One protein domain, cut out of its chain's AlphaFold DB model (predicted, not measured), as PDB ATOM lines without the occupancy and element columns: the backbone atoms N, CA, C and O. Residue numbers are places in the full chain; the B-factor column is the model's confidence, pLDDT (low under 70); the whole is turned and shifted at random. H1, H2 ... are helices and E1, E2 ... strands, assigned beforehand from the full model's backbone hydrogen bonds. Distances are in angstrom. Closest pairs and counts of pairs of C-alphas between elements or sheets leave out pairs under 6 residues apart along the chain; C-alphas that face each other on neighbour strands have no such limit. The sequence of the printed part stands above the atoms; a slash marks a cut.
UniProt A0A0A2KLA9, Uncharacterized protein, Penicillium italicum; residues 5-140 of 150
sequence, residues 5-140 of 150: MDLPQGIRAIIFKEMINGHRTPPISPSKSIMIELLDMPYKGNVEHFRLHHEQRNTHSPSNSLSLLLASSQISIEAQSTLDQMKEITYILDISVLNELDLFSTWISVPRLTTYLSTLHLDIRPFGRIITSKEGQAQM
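AT A GLANCE: This is residues 5 to 140 of the 150 residues of an uncharacterized protein of Penicillium italicum (UniProt A0A0A2KLA9). A strongly twisted sheet of five strands forms the body of a long rod, with H1, H2 and H3 clustered beyond the end where E3 and E5 begin and the short H4 beyond the end where E5 finishes. E3 and E5 are long strands side by side, while the short hairpin of E1 and E2 makes the other edge of the sheet, and no helix is on either face. The printed part has 136 residues with four named helices and five named strands, in the order H1 E1 E2 H2 H3 E3 E4 E5 H4. The sheet is mixed, in the order E1, E2, E4, E3, E5, and the class is mixed, helices and strands. The whole is loose, with a radius of gyration of the C-alphas of 18.4 A and spans of 63 by 29 by 21 A.

HOW THE PARTS SIT: In the sheet, E3, residues 90 to 98, and E5, residues 119 to 127, are parallel neighbours at 19 degrees, with N 93 and O 121 2.9 A apart, within hydrogen-bond range. E4, residues 102 to 107, is antiparallel to E3 at 157 degrees and forms a hairpin with it; N 96 and O 104 are 2.8 A apart. E2, residues 52 to 55, is parallel to E4 at 47 degrees, with N 53 and O 103 2.8 A apart. E1, residues 35 to 37, forms an antiparallel hairpin with E2 at 146 degrees, with N 36 and O 54 3.0 A apart. E1 and E5 are the edge strands. H1, residues 9 to 21, touches H3, residues 73 to 85, through residues 78 to 83 of H3 alone; the closest C-alphas are those of Phe 16 and Ala 79, 5.8 A apart. Their lines are only just about perpendicular, at 71 degrees. H2, residues 66 to 71, and H3 touch only at the corner, the closest C-alphas being those of Leu 69 and Ser 76, 4.6 A apart. H4, residues 133 to 138, touches no helix. In H1, H2, H3 and H4 every O i to N i+4 pair is within hydrogen-bond range.

IN THESE COORDINATES: E3 is 25.6 A from first to last C-alpha, E5 25.8 A and E4 16.8 A. H1 is 18.1 A long, beginning at C-alpha 9 (8.220, -60.247, -4.050), and H3 is 18.4 A long. E5 ends at C-alpha 127 (-16.646, -32.305, -27.397), and H4 ends at C-alpha 138 (-10.355, -21.173, -42.958).

THE WHOLE: The C-alphas farthest apart are those of Asp 6 and Lys 134, at 62.9 A. The printed part has no cut. The links H1 to E1, E1 to E2 and E4 to E5 are long. The mean pLDDT of the printed part is 73.5, and 44 residues are under 70, among them residues 38 to 52 and 55 to 71.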
ATOM      1  N   MET A   5       7.024 -52.709   0.746       82.56
ATOM      2  CA  MET A   5       8.293 -53.436   0.782       82.56
ATOM      3  C   MET A   5       8.312 -54.595   1.782       82.56
ATOM      4  O   MET A   5       9.133 -55.494   1.619       82.56
ATOM      5  N   ASP A   6       7.384 -54.622   2.739       86.12
ATOM      6  CA  ASP A   6       7.250 -55.719   3.704       86.12
ATOM      7  C   ASP A   6       6.551 -56.943   3.081       86.12
ATOM      8  O   ASP A   6       6.521 -58.024   3.671       86.12
ATOM      9  N   LEU A   7       5.982 -56.792   1.878       85.88
ATOM     10  CA  LEU A   7       5.332 -57.874   1.151       85.88
ATOM     11  C   LEU A   7       6.353 -58.763   0.419       85.88
ATOM     12  O   LEU A   7       7.332 -58.254  -0.139       85.88
ATOM     13  N   PRO A   8       6.083 -60.079   0.311       89.50
ATOM     14  CA  PRO A   8       6.849 -60.975  -0.544       89.50
ATOM     15  C   PRO A   8       6.869 -60.498  -1.998       89.50
ATOM     16  O   PRO A   8       5.853 -60.048  -2.532       89.50
ATOM     17  N   GLN A   9       8.005 -60.689  -2.668       84.88
ATOM     18  CA  GLN A   9       8.220 -60.247  -4.050       84.88
ATOM     19  C   GLN A   9       7.132 -60.736  -5.020       84.88
ATOM     20  O   GLN A   9       6.698 -59.978  -5.880       84.88
ATOM     21  N   GLY A  10       6.639 -61.969  -4.853       84.88
ATOM     22  CA  GLY A  10       5.560 -62.507  -5.688       84.88
ATOM     23  C   GLY A  10       4.260 -61.698  -5.590       84.88
ATOM     24  O   GLY A  10       3.614 -61.451  -6.603       84.88
ATOM     25  N   ILE A  11       3.911 -61.217  -4.393       86.38
ATOM     26  CA  ILE A  11       2.731 -60.364  -4.188       86.38
ATOM     27  C   ILE A  11       2.979 -58.972  -4.778       86.38
ATOM     28  O   ILE A  11       2.102 -58.433  -5.452       86.38
ATOM     29  N   ARG A  12       4.182 -58.409  -4.598       87.38
ATOM     30  CA  ARG A  12       4.538 -57.108  -5.191       87.38
ATOM     31  C   ARG A  12       4.459 -57.130  -6.715       87.38
ATOM     32  O   ARG A  12       3.897 -56.209  -7.293       87.38
ATOM     33  N   ALA A  13       4.931 -58.198  -7.356       84.62
ATOM     34  CA  ALA A  13       4.851 -58.362  -8.807       84.62
ATOM     35  C   ALA A  13       3.398 -58.386  -9.319       84.62
ATOM     36  O   ALA A  13       3.098 -57.765 -10.338       84.62
ATOM     37  N   ILE A  14       2.480 -59.042  -8.598       84.44
ATOM     38  CA  ILE A  14       1.044 -59.035  -8.934       84.44
ATOM     39  C   ILE A  14       0.469 -57.620  -8.809       84.44
ATOM     40  O   ILE A  14      -0.224 -57.160  -9.713       84.44
ATOM     41  N   ILE A  15       0.797 -56.910  -7.725       83.81
ATOM     42  CA  ILE A  15       0.355 -55.524  -7.516       83.81
ATOM     43  C   ILE A  15       0.882 -54.622  -8.633       83.81
ATOM     44  O   ILE A  15       0.106 -53.875  -9.223       83.81
ATOM     45  N   PHE A  16       2.171 -54.706  -8.972       81.69
ATOM     46  CA  PHE A  16       2.743 -53.916 -10.062       81.69
ATOM     47  C   PHE A  16       2.072 -54.230 -11.390       81.69
ATOM     48  O   PHE A  16       1.712 -53.303 -12.111       81.69
ATOM     49  N   LYS A  17       1.836 -55.511 -11.685       80.69
ATOM     50  CA  LYS A  17       1.135 -55.930 -12.898       80.69
ATOM     51  C   LYS A  17      -0.247 -55.288 -13.007       80.69
ATOM     52  O   LYS A  17      -0.558 -54.715 -14.048       80.69
ATOM     53  N   GLU A  18      -1.036 -55.335 -11.938       80.06
ATOM     54  CA  GLU A  18      -2.356 -54.698 -11.909       80.06
ATOM     55  C   GLU A  18      -2.274 -53.174 -11.995       80.06
ATOM     56  O   GLU A  18      -3.040 -52.552 -12.720       80.06
ATOM     57  N   MET A  19      -1.313 -52.545 -11.322       76.25
ATOM     58  CA  MET A  19      -1.151 -51.091 -11.384       76.25
ATOM     59  C   MET A  19      -0.687 -50.587 -12.755       76.25
ATOM     60  O   MET A  19      -1.056 -49.486 -13.156       76.25
ATOM     61  N   ILE A  20       0.132 -51.367 -13.461       75.81
ATOM     62  CA  ILE A  20       0.608 -51.058 -14.814       75.81
ATOM     63  C   ILE A  20      -0.522 -51.228 -15.836       75.81
ATOM     64  O   ILE A  20      -0.696 -50.368 -16.699       75.81
ATOM     65  N   ASN A  21      -1.291 -52.315 -15.720       74.50
ATOM     66  CA  ASN A  21      -2.444 -52.591 -16.581       74.50
ATOM     67  C   ASN A  21      -3.676 -51.756 -16.218       74.50
ATOM     68  O   ASN A  21      -4.622 -51.683 -16.997       74.50
ATOM     69  N   GLY A  22      -3.678 -51.132 -15.041       72.12
ATOM     70  CA  GLY A  22      -4.766 -50.299 -14.565       72.12
ATOM     71  C   GLY A  22      -5.061 -49.170 -15.544       72.12
ATOM     72  O   GLY A  22      -4.235 -48.286 -15.777       72.12
ATOM     73  N   HIS A  23      -6.267 -49.187 -16.106       71.19
ATOM     74  CA  HIS A  23      -6.738 -48.111 -16.962       71.19
ATOM     75  C   HIS A  23      -7.056 -46.885 -16.113       71.19
ATOM     76  O   HIS A  23      -7.797 -46.947 -15.127       71.19
ATOM     77  N   ARG A  24      -6.513 -45.742 -16.515       73.06
ATOM     78  CA  ARG A  24      -6.896 -44.456 -15.940       73.06
ATOM     79  C   ARG A  24      -8.294 -44.081 -16.408       73.06
ATOM     80  O   ARG A  24      -8.716 -44.399 -17.512       73.06
ATOM     81  N   THR A  25      -9.011 -43.326 -15.591       77.44
ATOM     82  CA  THR A  25     -10.265 -42.724 -16.035       77.44
ATOM     83  C   THR A  25      -9.976 -41.625 -17.068       77.44
ATOM     84  O   THR A  25      -9.171 -40.720 -16.776       77.44
ATOM     85  N   PRO A  26     -10.613 -41.662 -18.255       75.38
ATOM     86  CA  PRO A  26     -10.475 -40.613 -19.263       75.38
ATOM     87  C   PRO A  26     -10.880 -39.230 -18.731       75.38
ATOM     88  O   PRO A  26     -11.615 -39.133 -17.743       75.38
ATOM     89  N   PRO A  27     -10.375 -38.130 -19.316       73.94
ATOM     90  CA  PRO A  27     -10.730 -36.780 -18.878       73.94
ATOM     91  C   PRO A  27     -12.206 -36.499 -19.092       73.94
ATOM     92  O   PRO A  27     -12.769 -36.850 -20.123       73.94
ATOM     93  N   ILE A  28     -12.841 -35.870 -18.101       80.44
ATOM     94  CA  ILE A  28     -14.268 -35.533 -18.163       80.44
ATOM     95  C   ILE A  28     -14.518 -34.538 -19.304       80.44
ATOM     96  O   ILE A  28     -15.509 -34.660 -20.014       80.44
ATOM     97  N   SER A  29     -13.600 -33.590 -19.505       80.62
ATOM     98  CA  SER A  29     -13.618 -32.638 -20.614       80.62
ATOM     99  C   SER A  29     -12.195 -32.173 -20.922       80.62
ATOM    100  O   SER A  29     -11.430 -31.958 -19.977       80.62
ATOM    101  N   PRO A  30     -11.849 -31.944 -22.199       80.81
ATOM    102  CA  PRO A  30     -10.601 -31.281 -22.556       80.81
ATOM    103  C   PRO A  30     -10.576 -29.842 -22.016       80.81
ATOM    104  O   PRO A  30     -11.600 -29.151 -22.018       80.81
ATOM    105  N   SER A  31      -9.405 -29.381 -21.564       77.00
ATOM    106  CA  SER A  31      -9.180 -28.005 -21.103       77.00
ATOM    107  C   SER A  31      -7.850 -27.453 -21.609       77.00
ATOM    108  O   SER A  31      -6.804 -28.082 -21.456       77.00
ATOM    109  N   LYS A  32      -7.870 -26.221 -22.134       73.44
ATOM    110  CA  LYS A  32      -6.665 -25.510 -22.600       73.44
ATOM    111  C   LYS A  32      -5.772 -24.999 -21.460       73.44
ATOM    112  O   LYS A  32      -4.631 -24.634 -21.710       73.44
ATOM    113  N   SER A  33      -6.259 -24.963 -20.217       72.81
ATOM    114  CA  SER A  33      -5.494 -24.438 -19.071       72.81
ATOM    115  C   SER A  33      -4.390 -25.374 -18.565       72.81
ATOM    116  O   SER A  33      -3.520 -24.933 -17.824       72.81
ATOM    117  N   ILE A  34      -4.432 -26.655 -18.940       69.19
ATOM    118  CA  ILE A  34      -3.562 -27.721 -18.417       69.19
ATOM    119  C   ILE A  34      -2.760 -28.340 -19.581       69.19
ATOM    120  O   ILE A  34      -2.563 -29.546 -19.685       69.19
ATOM    121  N   MET A  35      -2.377 -27.516 -20.553       70.75
ATOM    122  CA  MET A  35      -2.050 -27.990 -21.893       70.75
ATOM    123  C   MET A  35      -0.584 -27.775 -22.253       70.75
ATOM    124  O   MET A  35      -0.062 -26.672 -22.104       70.75
ATOM    125  N   ILE A  36       0.043 -28.817 -22.802       74.06
ATOM    126  CA  ILE A  36       1.342 -28.722 -23.471       74.06
ATOM    127  C   ILE A  36       1.115 -28.935 -24.967       74.06
ATOM    128  O   ILE A  36       0.456 -29.886 -25.391       74.06
ATOM    129  N   GLU A  37       1.647 -28.027 -25.777       71.81
ATOM    130  CA  GLU A  37       1.660 -28.169 -27.228       71.81
ATOM    131  C   GLU A  37       2.709 -29.205 -27.646       71.81
ATOM    132  O   GLU A  37       3.874 -29.118 -27.255       71.81
ATOM    133  N   LEU A  38       2.288 -30.201 -28.427       69.88
ATOM    134  CA  LEU A  38       3.192 -31.199 -28.991       69.88
ATOM    135  C   LEU A  38       3.855 -30.612 -30.238       69.88
ATOM    136  O   LEU A  38       3.246 -30.535 -31.302       69.88
ATOM    137  N   LEU A  39       5.118 -30.210 -30.098       67.44
ATOM    138  CA  LEU A  39       5.925 -29.659 -31.195       67.44
ATOM    139  C   LEU A  39       6.613 -30.742 -32.045       67.44
ATOM    140  O   LEU A  39       7.220 -30.432 -33.067       67.44
ATOM    141  N   ASP A  40       6.498 -32.011 -31.647       62.41
ATOM    142  CA  ASP A  40       7.227 -33.134 -32.250       62.41
ATOM    143  C   ASP A  40       6.699 -33.546 -33.633       62.41
ATOM    144  O   ASP A  40       7.310 -34.367 -34.318       62.41
ATOM    145  N   MET A  41       5.577 -32.972 -34.076       57.25
ATOM    146  CA  MET A  41       5.040 -33.196 -35.414       57.25
ATOM    147  C   MET A  41       5.369 -31.988 -36.305       57.25
ATOM    148  O   MET A  41       4.699 -30.960 -36.204       57.25
ATOM    149  N   PRO A  42       6.359 -32.076 -37.218       50.88
ATOM    150  CA  PRO A  42       6.678 -31.003 -38.154       50.88
ATOM    151  C   PRO A  42       5.645 -30.983 -39.290       50.88
ATOM    152  O   PRO A  42       5.973 -31.171 -40.465       50.88
ATOM    153  N   TYR A  43       4.368 -30.804 -38.959       52.50
ATOM    154  CA  TYR A  43       3.340 -30.623 -39.968       52.50
ATOM    155  C   TYR A  43       3.490 -29.216 -40.557       52.50
ATOM    156  O   TYR A  43       3.054 -28.226 -39.980       52.50
ATOM    157  N   LYS A  44       4.127 -29.124 -41.732       48.34
ATOM    158  CA  LYS A  44       4.314 -27.887 -42.520       48.34
ATOM    159  C   LYS A  44       3.019 -27.403 -43.196       48.34
ATOM    160  O   LYS A  44       3.054 -26.858 -44.297       48.34
ATOM    161  N   GLY A  45       1.865 -27.651 -42.586       53.59
ATOM    162  CA  GLY A  45       0.610 -27.038 -42.993       53.59
ATOM    163  C   GLY A  45       0.464 -25.701 -42.286       53.59
ATOM    164  O   GLY A  45       0.720 -25.607 -41.091       53.59
ATOM    165  N   ASN A  46       0.052 -24.671 -43.017       45.56
ATOM    166  CA  ASN A  46      -0.161 -23.323 -42.495       45.56
ATOM    167  C   ASN A  46      -1.454 -23.271 -41.660       45.56
ATOM    168  O   ASN A  46      -2.414 -22.595 -42.026       45.56
ATOM    169  N   VAL A  47      -1.524 -24.074 -40.597       53.06
ATOM    170  CA  VAL A  47      -2.721 -24.209 -39.776       53.06
ATOM    171  C   VAL A  47      -2.391 -23.902 -38.330       53.06
ATOM    172  O   VAL A  47      -2.332 -24.779 -37.479       53.06
ATOM    173  N   GLU A  48      -2.256 -22.609 -38.034       54.62
ATOM    174  CA  GLU A  48      -2.218 -22.088 -36.656       54.62
ATOM    175  C   GLU A  48      -3.417 -22.557 -35.798       54.62
ATOM    176  O   GLU A  48      -3.378 -22.447 -34.571       54.62
ATOM    177  N   HIS A  49      -4.462 -23.086 -36.450       56.59
ATOM    178  CA  HIS A  49      -5.751 -23.482 -35.892       56.59
ATOM    179  C   HIS A  49      -5.876 -24.981 -35.567       56.59
ATOM    180  O   HIS A  49      -6.843 -25.349 -34.908       56.59
ATOM    181  N   PHE A  50      -4.944 -25.837 -36.008       61.50
ATOM    182  CA  PHE A  50      -4.912 -27.254 -35.626       61.50
ATOM    183  C   PHE A  50      -3.682 -27.503 -34.787       61.50
ATOM    184  O   PHE A  50      -2.585 -27.718 -35.304       61.50
ATOM    185  N   ARG A  51      -3.872 -27.468 -33.476       65.94
ATOM    186  CA  ARG A  51      -2.799 -27.775 -32.549       65.94
ATOM    187  C   ARG A  51      -3.096 -29.110 -31.895       65.94
ATOM    188  O   ARG A  51      -4.182 -29.348 -31.364       65.94
ATOM    189  N   LEU A  52      -2.116 -30.001 -31.997       69.81
ATOM    190  CA  LEU A  52      -2.117 -31.227 -31.229       69.81
ATOM    191  C   LEU A  52      -1.655 -30.889 -29.820       69.81
ATOM    192  O   LEU A  52      -0.593 -30.298 -29.595       69.81
ATOM    193  N   HIS A  53      -2.471 -31.293 -28.871       74.44
ATOM    194  CA  HIS A  53      -2.266 -31.004 -27.478       74.44
ATOM    195  C   HIS A  53      -2.104 -32.288 -26.690       74.44
ATOM    196  O   HIS A  53      -2.787 -33.294 -26.916       74.44
ATOM    197  N   HIS A  54      -1.185 -32.233 -25.738       75.06
ATOM    198  CA  HIS A  54      -1.105 -33.202 -24.669       75.06
ATOM    199  C   HIS A  54      -1.704 -32.580 -23.414       75.06
ATOM    200  O   HIS A  54      -1.311 -31.483 -23.000       75.06
ATOM    201  N   GLU A  55      -2.670 -33.267 -22.811       69.56
ATOM    202  CA  GLU A  55      -3.221 -32.833 -21.534       69.56
ATOM    203  C   GLU A  55      -2.221 -33.180 -20.422       69.56
ATOM    204  O   GLU A  55      -2.043 -34.345 -20.054       69.56
ATOM    205  N   GLN A  56      -1.557 -32.164 -19.869       66.81
ATOM    206  CA  GLN A  56      -0.619 -32.315 -18.762       66.81
ATOM    207  C   GLN A  56      -1.386 -32.496 -17.455       66.81
ATOM    208  O   GLN A  56      -1.442 -31.601 -16.617       66.81
ATOM    209  N   ARG A  57      -2.003 -33.656 -17.247       63.38
ATOM    210  CA  ARG A  57      -2.736 -33.897 -16.002       63.38
ATOM    211  C   ARG A  57      -1.852 -33.630 -14.785       63.38
ATOM    212  O   ARG A  57      -0.711 -34.088 -14.727       63.38
ATOM    213  N   ASN A  58      -2.424 -32.914 -13.812       54.81
ATOM    214  CA  ASN A  58      -1.792 -32.628 -12.528       54.81
ATOM    215  C   ASN A  58      -1.086 -33.885 -12.003       54.81
ATOM    216  O   ASN A  58      -1.680 -34.966 -11.930       54.81
ATOM    217  N   THR A  59       0.167 -33.719 -11.584       50.47
ATOM    218  CA  THR A  59       1.034 -34.741 -10.970       50.47
ATOM    219  C   THR A  59       0.391 -35.466  -9.781       50.47
ATOM    220  O   THR A  59       0.885 -36.508  -9.365       50.47
ATOM    221  N   HIS A  60      -0.739 -34.958  -9.281       41.44
ATOM    222  CA  HIS A  60      -1.514 -35.462  -8.150       41.44
ATOM    223  C   HIS A  60      -2.748 -36.301  -8.522       41.44
ATOM    224  O   HIS A  60      -3.600 -36.531  -7.666       41.44
ATOM    225  N   SER A  61      -2.885 -36.767  -9.771       45.50
ATOM    226  CA  SER A  61      -3.951 -37.725 -10.093       45.50
ATOM    227  C   SER A  61      -3.777 -39.009  -9.258       45.50
ATOM    228  O   SER A  61      -2.709 -39.622  -9.321       45.50
ATOM    229  N   PRO A  62      -4.797 -39.457  -8.500       47.25
ATOM    230  CA  PRO A  62      -4.679 -40.600  -7.587       47.25
ATOM    231  C   PRO A  62      -4.448 -41.946  -8.300       47.25
ATOM    232  O   PRO A  62      -4.152 -42.939  -7.648       47.25
ATOM    233  N   SER A  63      -4.552 -41.983  -9.635       50.25
ATOM    234  CA  SER A  63      -4.282 -43.154 -10.488       50.25
ATOM    235  C   SER A  63      -2.896 -43.131 -11.152       50.25
ATOM    236  O   SER A  63      -2.623 -43.906 -12.072       50.25
ATOM    237  N   ASN A  64      -2.008 -42.218 -10.743       54.16
ATOM    238  CA  ASN A  64      -0.715 -42.060 -11.394       54.16
ATOM    239  C   ASN A  64       0.336 -43.021 -10.806       54.16
ATOM    240  O   ASN A  64       0.934 -42.761  -9.765       54.16
ATOM    241  N   SER A  65       0.620 -44.110 -11.521       56.34
ATOM    242  CA  SER A  65       1.744 -45.023 -11.252       56.34
ATOM    243  C   SER A  65       3.128 -44.346 -11.307       56.34
ATOM    244  O   SER A  65       4.107 -44.916 -10.825       56.34
ATOM    245  N   LEU A  66       3.221 -43.109 -11.827       58.31
ATOM    246  CA  LEU A  66       4.460 -42.320 -11.886       58.31
ATOM    247  C   LEU A  66       5.086 -42.111 -10.506       58.31
ATOM    248  O   LEU A  66       6.303 -42.191 -10.369       58.31
ATOM    249  N   SER A  67       4.270 -41.864  -9.477       55.16
ATOM    250  CA  SER A  67       4.783 -41.630  -8.126       55.16
ATOM    251  C   SER A  67       5.499 -42.862  -7.572       55.16
ATOM    252  O   SER A  67       6.465 -42.704  -6.840       55.16
ATOM    253  N   LEU A  68       5.103 -44.079  -7.964       57.16
ATOM    254  CA  LEU A  68       5.794 -45.310  -7.561       57.16
ATOM    255  C   LEU A  68       7.114 -45.512  -8.309       57.16
ATOM    256  O   LEU A  68       8.109 -45.880  -7.689       57.16
ATOM    257  N   LEU A  69       7.142 -45.213  -9.611       56.38
ATOM    258  CA  LEU A  69       8.362 -45.282 -10.428       56.38
ATOM    259  C   LEU A  69       9.433 -44.275  -9.983       56.38
ATOM    260  O   LEU A  69      10.620 -44.505 -10.218       56.38
ATOM    261  N   LEU A  70       9.011 -43.182  -9.341       57.81
ATOM    262  CA  LEU A  70       9.872 -42.102  -8.858       57.81
ATOM    263  C   LEU A  70      10.159 -42.161  -7.346       57.81
ATOM    264  O   LEU A  70      11.079 -41.486  -6.891       57.81
ATOM    265  N   ALA A  71       9.405 -42.941  -6.559       60.53
ATOM    266  CA  ALA A  71       9.527 -42.956  -5.095       60.53
ATOM    267  C   ALA A  71      10.757 -43.718  -4.578       60.53
ATOM    268  O   ALA A  71      11.325 -43.331  -3.558       60.53
ATOM    269  N   SER A  72      11.175 -44.806  -5.236       70.25
ATOM    270  CA  SER A  72      12.411 -45.516  -4.877       70.25
ATOM    271  C   SER A  72      12.994 -46.295  -6.056       70.25
ATOM    272  O   SER A  72      12.256 -46.826  -6.889       70.25
ATOM    273  N   SER A  73      14.324 -46.406  -6.107       74.50
ATOM    274  CA  SER A  73      15.030 -47.174  -7.142       74.50
ATOM    275  C   SER A  73      14.615 -48.646  -7.151       74.50
ATOM    276  O   SER A  73      14.434 -49.218  -8.219       74.50
ATOM    277  N   GLN A  74      14.386 -49.238  -5.977       77.56
ATOM    278  CA  GLN A  74      13.972 -50.635  -5.850       77.56
ATOM    279  C   GLN A  74      12.579 -50.885  -6.445       77.56
ATOM    280  O   GLN A  74      12.401 -51.825  -7.216       77.56
ATOM    281  N   ILE A  75      11.603 -50.022  -6.140       77.88
ATOM    282  CA  ILE A  75      10.257 -50.109  -6.728       77.88
ATOM    283  C   ILE A  75      10.325 -49.891  -8.241       77.88
ATOM    284  O   ILE A  75       9.660 -50.601  -8.990       77.88
ATOM    285  N   SER A  76      11.161 -48.955  -8.697       76.75
ATOM    286  CA  SER A  76      11.360 -48.701 -10.125       76.75
ATOM    287  C   SER A  76      11.918 -49.929 -10.854       76.75
ATOM    288  O   SER A  76      11.379 -50.320 -11.887       76.75
ATOM    289  N   ILE A  77      12.936 -50.588 -10.289       82.12
ATOM    290  CA  ILE A  77      13.537 -51.808 -10.854       82.12
ATOM    291  C   ILE A  77      12.517 -52.953 -10.897       82.12
ATOM    292  O   ILE A  77      12.401 -53.633 -11.915       82.12
ATOM    293  N   GLU A  78      11.747 -53.164  -9.828       83.69
ATOM    294  CA  GLU A  78      10.742 -54.235  -9.789       83.69
ATOM    295  C   GLU A  78       9.569 -53.980 -10.744       83.69
ATOM    296  O   GLU A  78       9.105 -54.905 -11.416       83.69
ATOM    297  N   ALA A  79       9.121 -52.729 -10.861       78.81
ATOM    298  CA  ALA A  79       8.084 -52.343 -11.812       78.81
ATOM    299  C   ALA A  79       8.564 -52.489 -13.267       78.81
ATOM    300  O   ALA A  79       7.829 -53.028 -14.093       78.81
ATOM    301  N   GLN A  80       9.803 -52.085 -13.574       78.69
ATOM    302  CA  GLN A  80      10.417 -52.289 -14.894       78.69
ATOM    303  C   GLN A  80      10.573 -53.778 -15.220       78.69
ATOM    304  O   GLN A  80      10.170 -54.216 -16.293       78.69
ATOM    305  N   SER A  81      11.056 -54.582 -14.269       83.56
ATOM    306  CA  SER A  81      11.164 -56.032 -14.452       83.56
ATOM    307  C   SER A  81       9.798 -56.683 -14.703       83.56
ATOM    308  O   SER A  81       9.678 -57.565 -15.552       83.56
ATOM    309  N   THR A  82       8.750 -56.214 -14.020       82.00
ATOM    310  CA  THR A  82       7.371 -56.678 -14.245       82.00
ATOM    311  C   THR A  82       6.870 -56.288 -15.641       82.00
ATOM    312  O   THR A  82       6.285 -57.124 -16.329       82.00
ATOM    313  N   LEU A  83       7.142 -55.054 -16.086       78.12
ATOM    314  CA  LEU A  83       6.854 -54.580 -17.448       78.12
ATOM    315  C   LEU A  83       7.561 -55.419 -18.521       78.12
ATOM    316  O   LEU A  83       6.960 -55.730 -19.545       78.12
ATOM    317  N   ASP A  84       8.819 -55.799 -18.299       79.44
ATOM    318  CA  ASP A  84       9.590 -56.597 -19.258       79.44
ATOM    319  C   ASP A  84       9.086 -58.041 -19.372       79.44
ATOM    320  O   ASP A  84       9.169 -58.644 -20.443       79.44
ATOM    321  N   GLN A  85       8.526 -58.591 -18.291       82.12
ATOM    322  CA  GLN A  85       7.920 -59.926 -18.281       82.12
ATOM    323  C   GLN A  85       6.533 -59.969 -18.941       82.12
ATOM    324  O   GLN A  85       6.049 -61.052 -19.293       82.12
ATOM    325  N   MET A  86       5.873 -58.821 -19.122       78.00
ATOM    326  CA  MET A  86       4.594 -58.746 -19.825       78.00
ATOM    327  C   MET A  86       4.795 -58.970 -21.327       78.00
ATOM    328  O   MET A  86       5.451 -58.188 -22.012       78.00
ATOM    329  N   LYS A  87       4.196 -60.045 -21.851       74.88
ATOM    330  CA  LYS A  87       4.261 -60.396 -23.280       74.88
ATOM    331  C   LYS A  87       3.353 -59.535 -24.156       74.88
ATOM    332  O   LYS A  87       3.694 -59.264 -25.300       74.88
ATOM    333  N   GLU A  88       2.219 -59.107 -23.616       73.00
ATOM    334  CA  GLU A  88       1.224 -58.297 -24.313       73.00
ATOM    335  C   GLU A  88       0.907 -57.083 -23.452       73.00
ATOM    336  O   GLU A  88       0.531 -57.210 -22.287       73.00
ATOM    337  N   ILE A  89       1.101 -55.902 -24.032       71.69
ATOM    338  CA  ILE A  89       0.743 -54.631 -23.413       71.69
ATOM    339  C   ILE A  89      -0.291 -53.997 -24.325       71.69
ATOM    340  O   ILE A  89      -0.023 -53.755 -25.506       71.69
ATOM    341  N   THR A  90      -1.470 -53.760 -23.760       76.25
ATOM    342  CA  THR A  90      -2.557 -53.065 -24.439       76.25
ATOM    343  C   THR A  90      -2.384 -51.574 -24.197       76.25
ATOM    344  O   THR A  90      -2.435 -51.089 -23.063       76.25
ATOM    345  N   TYR A  91      -2.139 -50.838 -25.273       80.12
ATOM    346  CA  TYR A  91      -2.023 -49.391 -25.205       80.12
ATOM    347  C   TYR A  91      -3.390 -48.784 -25.463       80.12
ATOM    348  O   TYR A  91      -4.029 -49.128 -26.451       80.12
ATOM    349  N   ILE A  92      -3.834 -47.896 -24.581       84.19
ATOM    350  CA  ILE A  92      -5.092 -47.172 -24.753       84.19
ATOM    351  C   ILE A  92      -4.767 -45.685 -24.774       84.19
ATOM    352  O   ILE A  92      -4.240 -45.139 -23.796       84.19
ATOM    353  N   LEU A  93      -5.062 -45.049 -25.901       85.81
ATOM    354  CA  LEU A  93      -4.931 -43.614 -26.094       85.81
ATOM    355  C   LEU A  93      -6.327 -43.008 -26.230       85.81
ATOM    356  O   LEU A  93      -7.081 -43.357 -27.136       85.81
ATOM    357  N   ASP A  94      -6.645 -42.080 -25.338       87.75
ATOM    358  CA  ASP A  94      -7.842 -41.256 -25.433       87.75
ATOM    359  C   ASP A  94      -7.524 -39.996 -26.237       87.75
ATOM    360  O   ASP A  94      -6.553 -39.288 -25.944       87.75
ATOM    361  N   ILE A  95      -8.339 -39.722 -27.253       88.12
ATOM    362  CA  ILE A  95      -8.263 -38.525 -28.084       88.12
ATOM    363  C   ILE A  95      -9.575 -37.762 -27.934       88.12
ATOM    364  O   ILE A  95     -10.605 -38.119 -28.505       88.12
ATOM    365  N   SER A  96      -9.529 -36.672 -27.181       88.75
ATOM    366  CA  SER A  96     -10.649 -35.749 -27.056       88.75
ATOM    367  C   SER A  96     -10.561 -34.681 -28.146       88.75
ATOM    368  O   SER A  96      -9.553 -33.989 -28.264       88.75
ATOM    369  N   VAL A  97     -11.614 -34.538 -28.945       86.44
ATOM    370  CA  VAL A  97     -11.694 -33.571 -30.048       86.44
ATOM    371  C   VAL A  97     -12.587 -32.417 -29.616       86.44
ATOM    372  O   VAL A  97     -13.797 -32.590 -29.509       86.44
ATOM    373  N   LEU A  98     -12.025 -31.239 -29.360       86.50
ATOM    374  CA  LEU A  98     -12.796 -30.067 -28.950       86.50
ATOM    375  C   LEU A  98     -13.110 -29.177 -30.151       86.50
ATOM    376  O   LEU A  98     -12.210 -28.704 -30.847       86.50
ATOM    377  N   ASN A  99     -14.399 -28.909 -30.350       83.94
ATOM    378  CA  ASN A  99     -14.929 -28.064 -31.418       83.94
ATOM    379  C   ASN A  99     -14.405 -28.441 -32.821       83.94
ATOM    380  O   ASN A  99     -14.162 -27.551 -33.627       83.94
ATOM    381  N   GLU A 100     -14.144 -29.733 -33.070       78.81
ATOM    382  CA  GLU A 100     -13.538 -30.281 -34.307       78.81
ATOM    383  C   GLU A 100     -12.222 -29.607 -34.752       78.81
ATOM    384  O   GLU A 100     -11.818 -29.705 -35.911       78.81
ATOM    385  N   LEU A 101     -11.548 -28.915 -33.833       75.75
ATOM    386  CA  LEU A 101     -10.370 -28.092 -34.102       75.75
ATOM    387  C   LEU A 101      -9.183 -28.534 -33.261       75.75
ATOM    388  O   LEU A 101      -8.089 -28.749 -33.771       75.75
ATOM    389  N   ASP A 102      -9.397 -28.674 -31.961       78.81
ATOM    390  CA  ASP A 102      -8.315 -28.934 -31.027       78.81
ATOM    391  C   ASP A 102      -8.321 -30.419 -30.645       78.81
ATOM    392  O   ASP A 102      -9.344 -30.956 -30.209       78.81
ATOM    393  N   LEU A 103      -7.175 -31.084 -30.792       83.06
ATOM    394  CA  LEU A 103      -7.009 -32.493 -30.435       83.06
ATOM    395  C   LEU A 103      -6.252 -32.609 -29.119       83.06
ATOM    396  O   LEU A 103      -5.124 -32.139 -29.017       83.06
ATOM    397  N   PHE A 104      -6.840 -33.288 -28.141       83.31
ATOM    398  CA  PHE A 104      -6.241 -33.540 -26.835       83.31
ATOM    399  C   PHE A 104      -5.974 -35.028 -26.684       83.31
ATOM    400  O   PHE A 104      -6.901 -35.830 -26.626       83.31
ATOM    401  N   SER A 105      -4.700 -35.391 -26.614       84.19
ATOM    402  CA  SER A 105      -4.253 -36.775 -26.477       84.19
ATOM    403  C   SER A 105      -3.851 -37.082 -25.036       84.19
ATOM    404  O   SER A 105      -3.073 -36.343 -24.424       84.19
ATOM    405  N   THR A 106      -4.365 -38.189 -24.494       82.31
ATOM    406  CA  THR A 106      -4.052 -38.660 -23.140       82.31
ATOM    407  C   THR A 106      -3.859 -40.172 -23.122       82.31
ATOM    408  O   THR A 106      -4.744 -40.930 -23.508       82.31
ATOM    409  N   TRP A 107      -2.716 -40.629 -22.608       81.62
ATOM    410  CA  TRP A 107      -2.487 -42.052 -22.362       81.62
ATOM    411  C   TRP A 107      -3.311 -42.531 -21.164       81.62
ATOM    412  O   TRP A 107      -3.188 -42.007 -20.049       81.62
ATOM    413  N   ILE A 108      -4.151 -43.534 -21.409       80.75
ATOM    414  CA  ILE A 108      -5.006 -44.164 -20.403       80.75
ATOM    415  C   ILE A 108      -4.284 -45.321 -19.709       80.75
ATOM    416  O   ILE A 108      -4.465 -45.514 -18.507       80.75
ATOM    417  N   SER A 109      -3.429 -46.043 -20.428       76.44
ATOM    418  CA  SER A 109      -2.504 -47.026 -19.855       76.44
ATOM    419  C   SER A 109      -1.083 -46.464 -19.746       76.44
ATOM    420  O   SER A 109      -0.776 -45.409 -20.303       76.44
ATOM    421  N   VAL A 110      -0.212 -47.131 -18.980       71.38
ATOM    422  CA  VAL A 110       1.196 -46.726 -18.835       71.38
ATOM    423  C   VAL A 110       1.951 -47.070 -20.123       71.38
ATOM    424  O   VAL A 110       2.125 -48.256 -20.411       71.38
ATOM    425  N   PRO A 111       2.430 -46.083 -20.902       66.00
ATOM    426  CA  PRO A 111       3.156 -46.390 -22.120       66.00
ATOM    427  C   PRO A 111       4.558 -46.908 -21.778       66.00
ATOM    428  O   PRO A 111       5.345 -46.228 -21.117       66.00
ATOM    429  N   ARG A 112       4.903 -48.108 -22.252       70.56
ATOM    430  CA  ARG A 112       6.293 -48.566 -22.315       70.56
ATOM    431  C   ARG A 112       6.968 -47.889 -23.511       70.56
ATOM    432  O   ARG A 112       6.459 -47.942 -24.629       70.56
ATOM    433  N   LEU A 113       8.126 -47.275 -23.278       65.81
ATOM    434  CA  LEU A 113       9.006 -46.778 -24.339       65.81
ATOM    435  C   LEU A 113       9.559 -47.981 -25.109       65.81
ATOM    436  O   LEU A 113      10.555 -48.587 -24.722       65.81
ATOM    437  N   THR A 114       8.861 -48.366 -26.169       67.06
ATOM    438  CA  THR A 114       9.254 -49.453 -27.067       67.06
ATOM    439  C   THR A 114       9.231 -48.950 -28.498       67.06
ATOM    440  O   THR A 114       8.514 -48.009 -28.830       67.06
ATOM    441  N   THR A 115       9.999 -49.601 -29.363       67.88
ATOM    442  CA  THR A 115       9.959 -49.353 -30.807       67.88
ATOM    443  C   THR A 115       8.806 -50.082 -31.503       67.88
ATOM    444  O   THR A 115       8.563 -49.833 -32.681       67.88
ATOM    445  N   TYR A 116       8.092 -50.972 -30.802       64.88
ATOM    446  CA  TYR A 116       7.017 -51.798 -31.349       64.88
ATOM    447  C   TYR A 116       5.842 -51.891 -30.369       64.88
ATOM    448  O   TYR A 116       5.973 -52.419 -29.264       64.88
ATOM    449  N   LEU A 117       4.672 -51.428 -30.808       67.88
ATOM    450  CA  LEU A 117       3.414 -51.582 -30.083       67.88
ATOM    451  C   LEU A 117       2.669 -52.797 -30.639       67.88
ATOM    452  O   LEU A 117       2.455 -52.883 -31.844       67.88
ATOM    453  N   SER A 118       2.263 -53.719 -29.761       69.00
ATOM    454  CA  SER A 118       1.503 -54.908 -30.174       69.00
ATOM    455  C   SER A 118       0.078 -54.556 -30.609       69.00
ATOM    456  O   SER A 118      -0.340 -54.926 -31.699       69.00
ATOM    457  N   THR A 119      -0.650 -53.809 -29.772       79.69
ATOM    458  CA  THR A 119      -2.018 -53.348 -30.032       79.69
ATOM    459  C   THR A 119      -2.216 -51.960 -29.425       79.69
ATOM    460  O   THR A 119      -1.893 -51.741 -28.255       79.69
ATOM    461  N   LEU A 120      -2.756 -51.031 -30.218       84.94
ATOM    462  CA  LEU A 120      -3.134 -49.682 -29.794       84.94
ATOM    463  C   LEU A 120      -4.641 -49.498 -29.985       84.94
ATOM    464  O   LEU A 120      -5.133 -49.523 -31.110       84.94
ATOM    465  N   HIS A 121      -5.356 -49.290 -28.885       87.62
ATOM    466  CA  HIS A 121      -6.750 -48.871 -28.880       87.62
ATOM    467  C   HIS A 121      -6.828 -47.350 -28.824       87.62
ATOM    468  O   HIS A 121      -6.129 -46.707 -28.036       87.62
ATOM    469  N   LEU A 122      -7.684 -46.794 -29.677       88.31
ATOM    470  CA  LEU A 122      -7.940 -45.366 -29.773       88.31
ATOM    471  C   LEU A 122      -9.393 -45.104 -29.390       88.31
ATOM    472  O   LEU A 122     -10.299 -45.539 -30.100       88.31
ATOM    473  N   ASP A 123      -9.598 -44.356 -28.312       89.38
ATOM    474  CA  ASP A 123     -10.920 -43.878 -27.916       89.38
ATOM    475  C   ASP A 123     -11.052 -42.417 -28.340       89.38
ATOM    476  O   ASP A 123     -10.399 -41.533 -27.787       89.38
ATOM    477  N   ILE A 124     -11.876 -42.153 -29.357       88.94
ATOM    478  CA  ILE A 124     -12.078 -40.802 -29.894       88.94
ATOM    479  C   ILE A 124     -13.377 -40.230 -29.334       88.94
ATOM    480  O   ILE A 124     -14.460 -40.777 -29.560       88.94
ATOM    481  N   ARG A 125     -13.279 -39.109 -28.618       89.25
ATOM    482  CA  ARG A 125     -14.415 -38.469 -27.945       89.25
ATOM    483  C   ARG A 125     -14.611 -37.036 -28.440       89.25
ATOM    484  O   ARG A 125     -13.773 -36.182 -28.153       89.25
ATOM    485  N   PRO A 126     -15.694 -36.739 -29.174       88.62
ATOM    486  CA  PRO A 126     -15.991 -35.380 -29.607       88.62
ATOM    487  C   PRO A 126     -16.603 -34.550 -28.468       88.62
ATOM    488  O   PRO A 126     -17.455 -35.023 -27.716       88.62
ATOM    489  N   PHE A 127     -16.191 -33.288 -28.374       86.81
ATOM    490  CA  PHE A 127     -16.646 -32.305 -27.397       86.81
ATOM    491  C   PHE A 127     -16.962 -30.970 -28.068       86.81
ATOM    492  O   PHE A 127     -16.273 -30.530 -28.987       86.81
ATOM    493  N   GLY A 128     -17.955 -30.266 -27.529       86.75
ATOM    494  CA  GLY A 128     -18.308 -28.925 -27.980       86.75
ATOM    495  C   GLY A 128     -19.150 -28.926 -29.254       86.75
ATOM    496  O   GLY A 128     -19.992 -29.803 -29.451       86.75
ATOM    497  N   ARG A 129     -18.981 -27.891 -30.079       87.38
ATOM    498  CA  ARG A 129     -19.819 -27.662 -31.263       87.38
ATOM    499  C   ARG A 129     -19.159 -28.154 -32.545       87.38
ATOM    500  O   ARG A 129     -17.944 -28.108 -32.679       87.38
ATOM    501  N   ILE A 130     -19.991 -28.503 -33.516       83.88
ATOM    502  CA  ILE A 130     -19.568 -28.743 -34.897       83.88
ATOM    503  C   ILE A 130     -19.121 -27.406 -35.508       83.88
ATOM    504  O   ILE A 130     -19.737 -26.356 -35.247       83.88
ATOM    505  N   ILE A 131     -18.041 -27.415 -36.289       79.81
ATOM    506  CA  ILE A 131     -17.564 -26.197 -36.954       79.81
ATOM    507  C   ILE A 131     -18.539 -25.763 -38.042       79.81
ATOM    508  O   ILE A 131     -19.234 -26.551 -38.683       79.81
ATOM    509  N   THR A 132     -18.572 -24.464 -38.296       81.25
ATOM    510  CA  THR A 132     -19.301 -23.926 -39.440       81.25
ATOM    511  C   THR A 132     -18.521 -24.159 -40.732       81.25
ATOM    512  O   THR A 132     -17.296 -24.287 -40.741       81.25
ATOM    513  N   SER A 133     -19.213 -24.110 -41.873       77.12
ATOM    514  CA  SER A 133     -18.565 -24.208 -43.186       77.12
ATOM    515  C   SER A 133     -17.494 -23.135 -43.411       77.12
ATOM    516  O   SER A 133     -16.528 -23.374 -44.129       77.12
ATOM    517  N   LYS A 134     -17.662 -21.949 -42.810       75.88
ATOM    518  CA  LYS A 134     -16.700 -20.843 -42.894       75.88
ATOM    519  C   LYS A 134     -15.417 -21.164 -42.123       75.88
ATOM    520  O   LYS A 134     -14.327 -20.893 -42.614       75.88
ATOM    521  N   GLU A 135     -15.548 -21.771 -40.950       74.88
ATOM    522  CA  GLU A 135     -14.414 -22.217 -40.132       74.88
ATOM    523  C   GLU A 135     -13.682 -23.384 -40.799       74.88
ATOM    524  O   GLU A 135     -12.462 -23.340 -40.925       74.88
ATOM    525  N   GLY A 136     -14.417 -24.356 -41.350       71.56
ATOM    526  CA  GLY A 136     -13.831 -25.450 -42.133       71.56
ATOM    527  C   GLY A 136     -13.086 -24.987 -43.395       71.56
ATOM    528  O   GLY A 136     -12.112 -25.613 -43.802       71.56
ATOM    529  N   GLN A 137     -13.491 -23.870 -44.012       69.00
ATOM    530  CA  GLN A 137     -12.750 -23.260 -45.128       69.00
ATOM    531  C   GLN A 137     -11.472 -22.552 -44.662       69.00
ATOM    532  O   GLN A 137     -10.439 -22.651 -45.322       69.00
ATOM    533  N   ALA A 138     -11.520 -21.858 -43.520       66.38
ATOM    534  CA  ALA A 138     -10.355 -21.173 -42.958       66.38
ATOM    535  C   ALA A 138      -9.227 -22.148 -42.565       66.38
ATOM    536  O   ALA A 138      -8.058 -21.772 -42.578       66.38
ATOM    537  N   GLN A 139      -9.565 -23.409 -42.283       63.66
ATOM    538  CA  GLN A 139      -8.627 -24.470 -41.911       63.66
ATOM    539  C   GLN A 139      -7.694 -24.946 -43.040       63.66
ATOM    540  O   GLN A 139      -6.586 -25.394 -42.755       63.66
ATOM    541  N   MET A 140      -8.115 -24.899 -44.311       59.19
ATOM    542  CA  MET A 140      -7.351 -25.476 -45.438       59.19
ATOM    543  C   MET A 140      -6.866 -24.444 -46.469       59.19
ATOM    544  O   MET A 140      -6.302 -24.812 -47.502       59.19
TER     545      MET A 140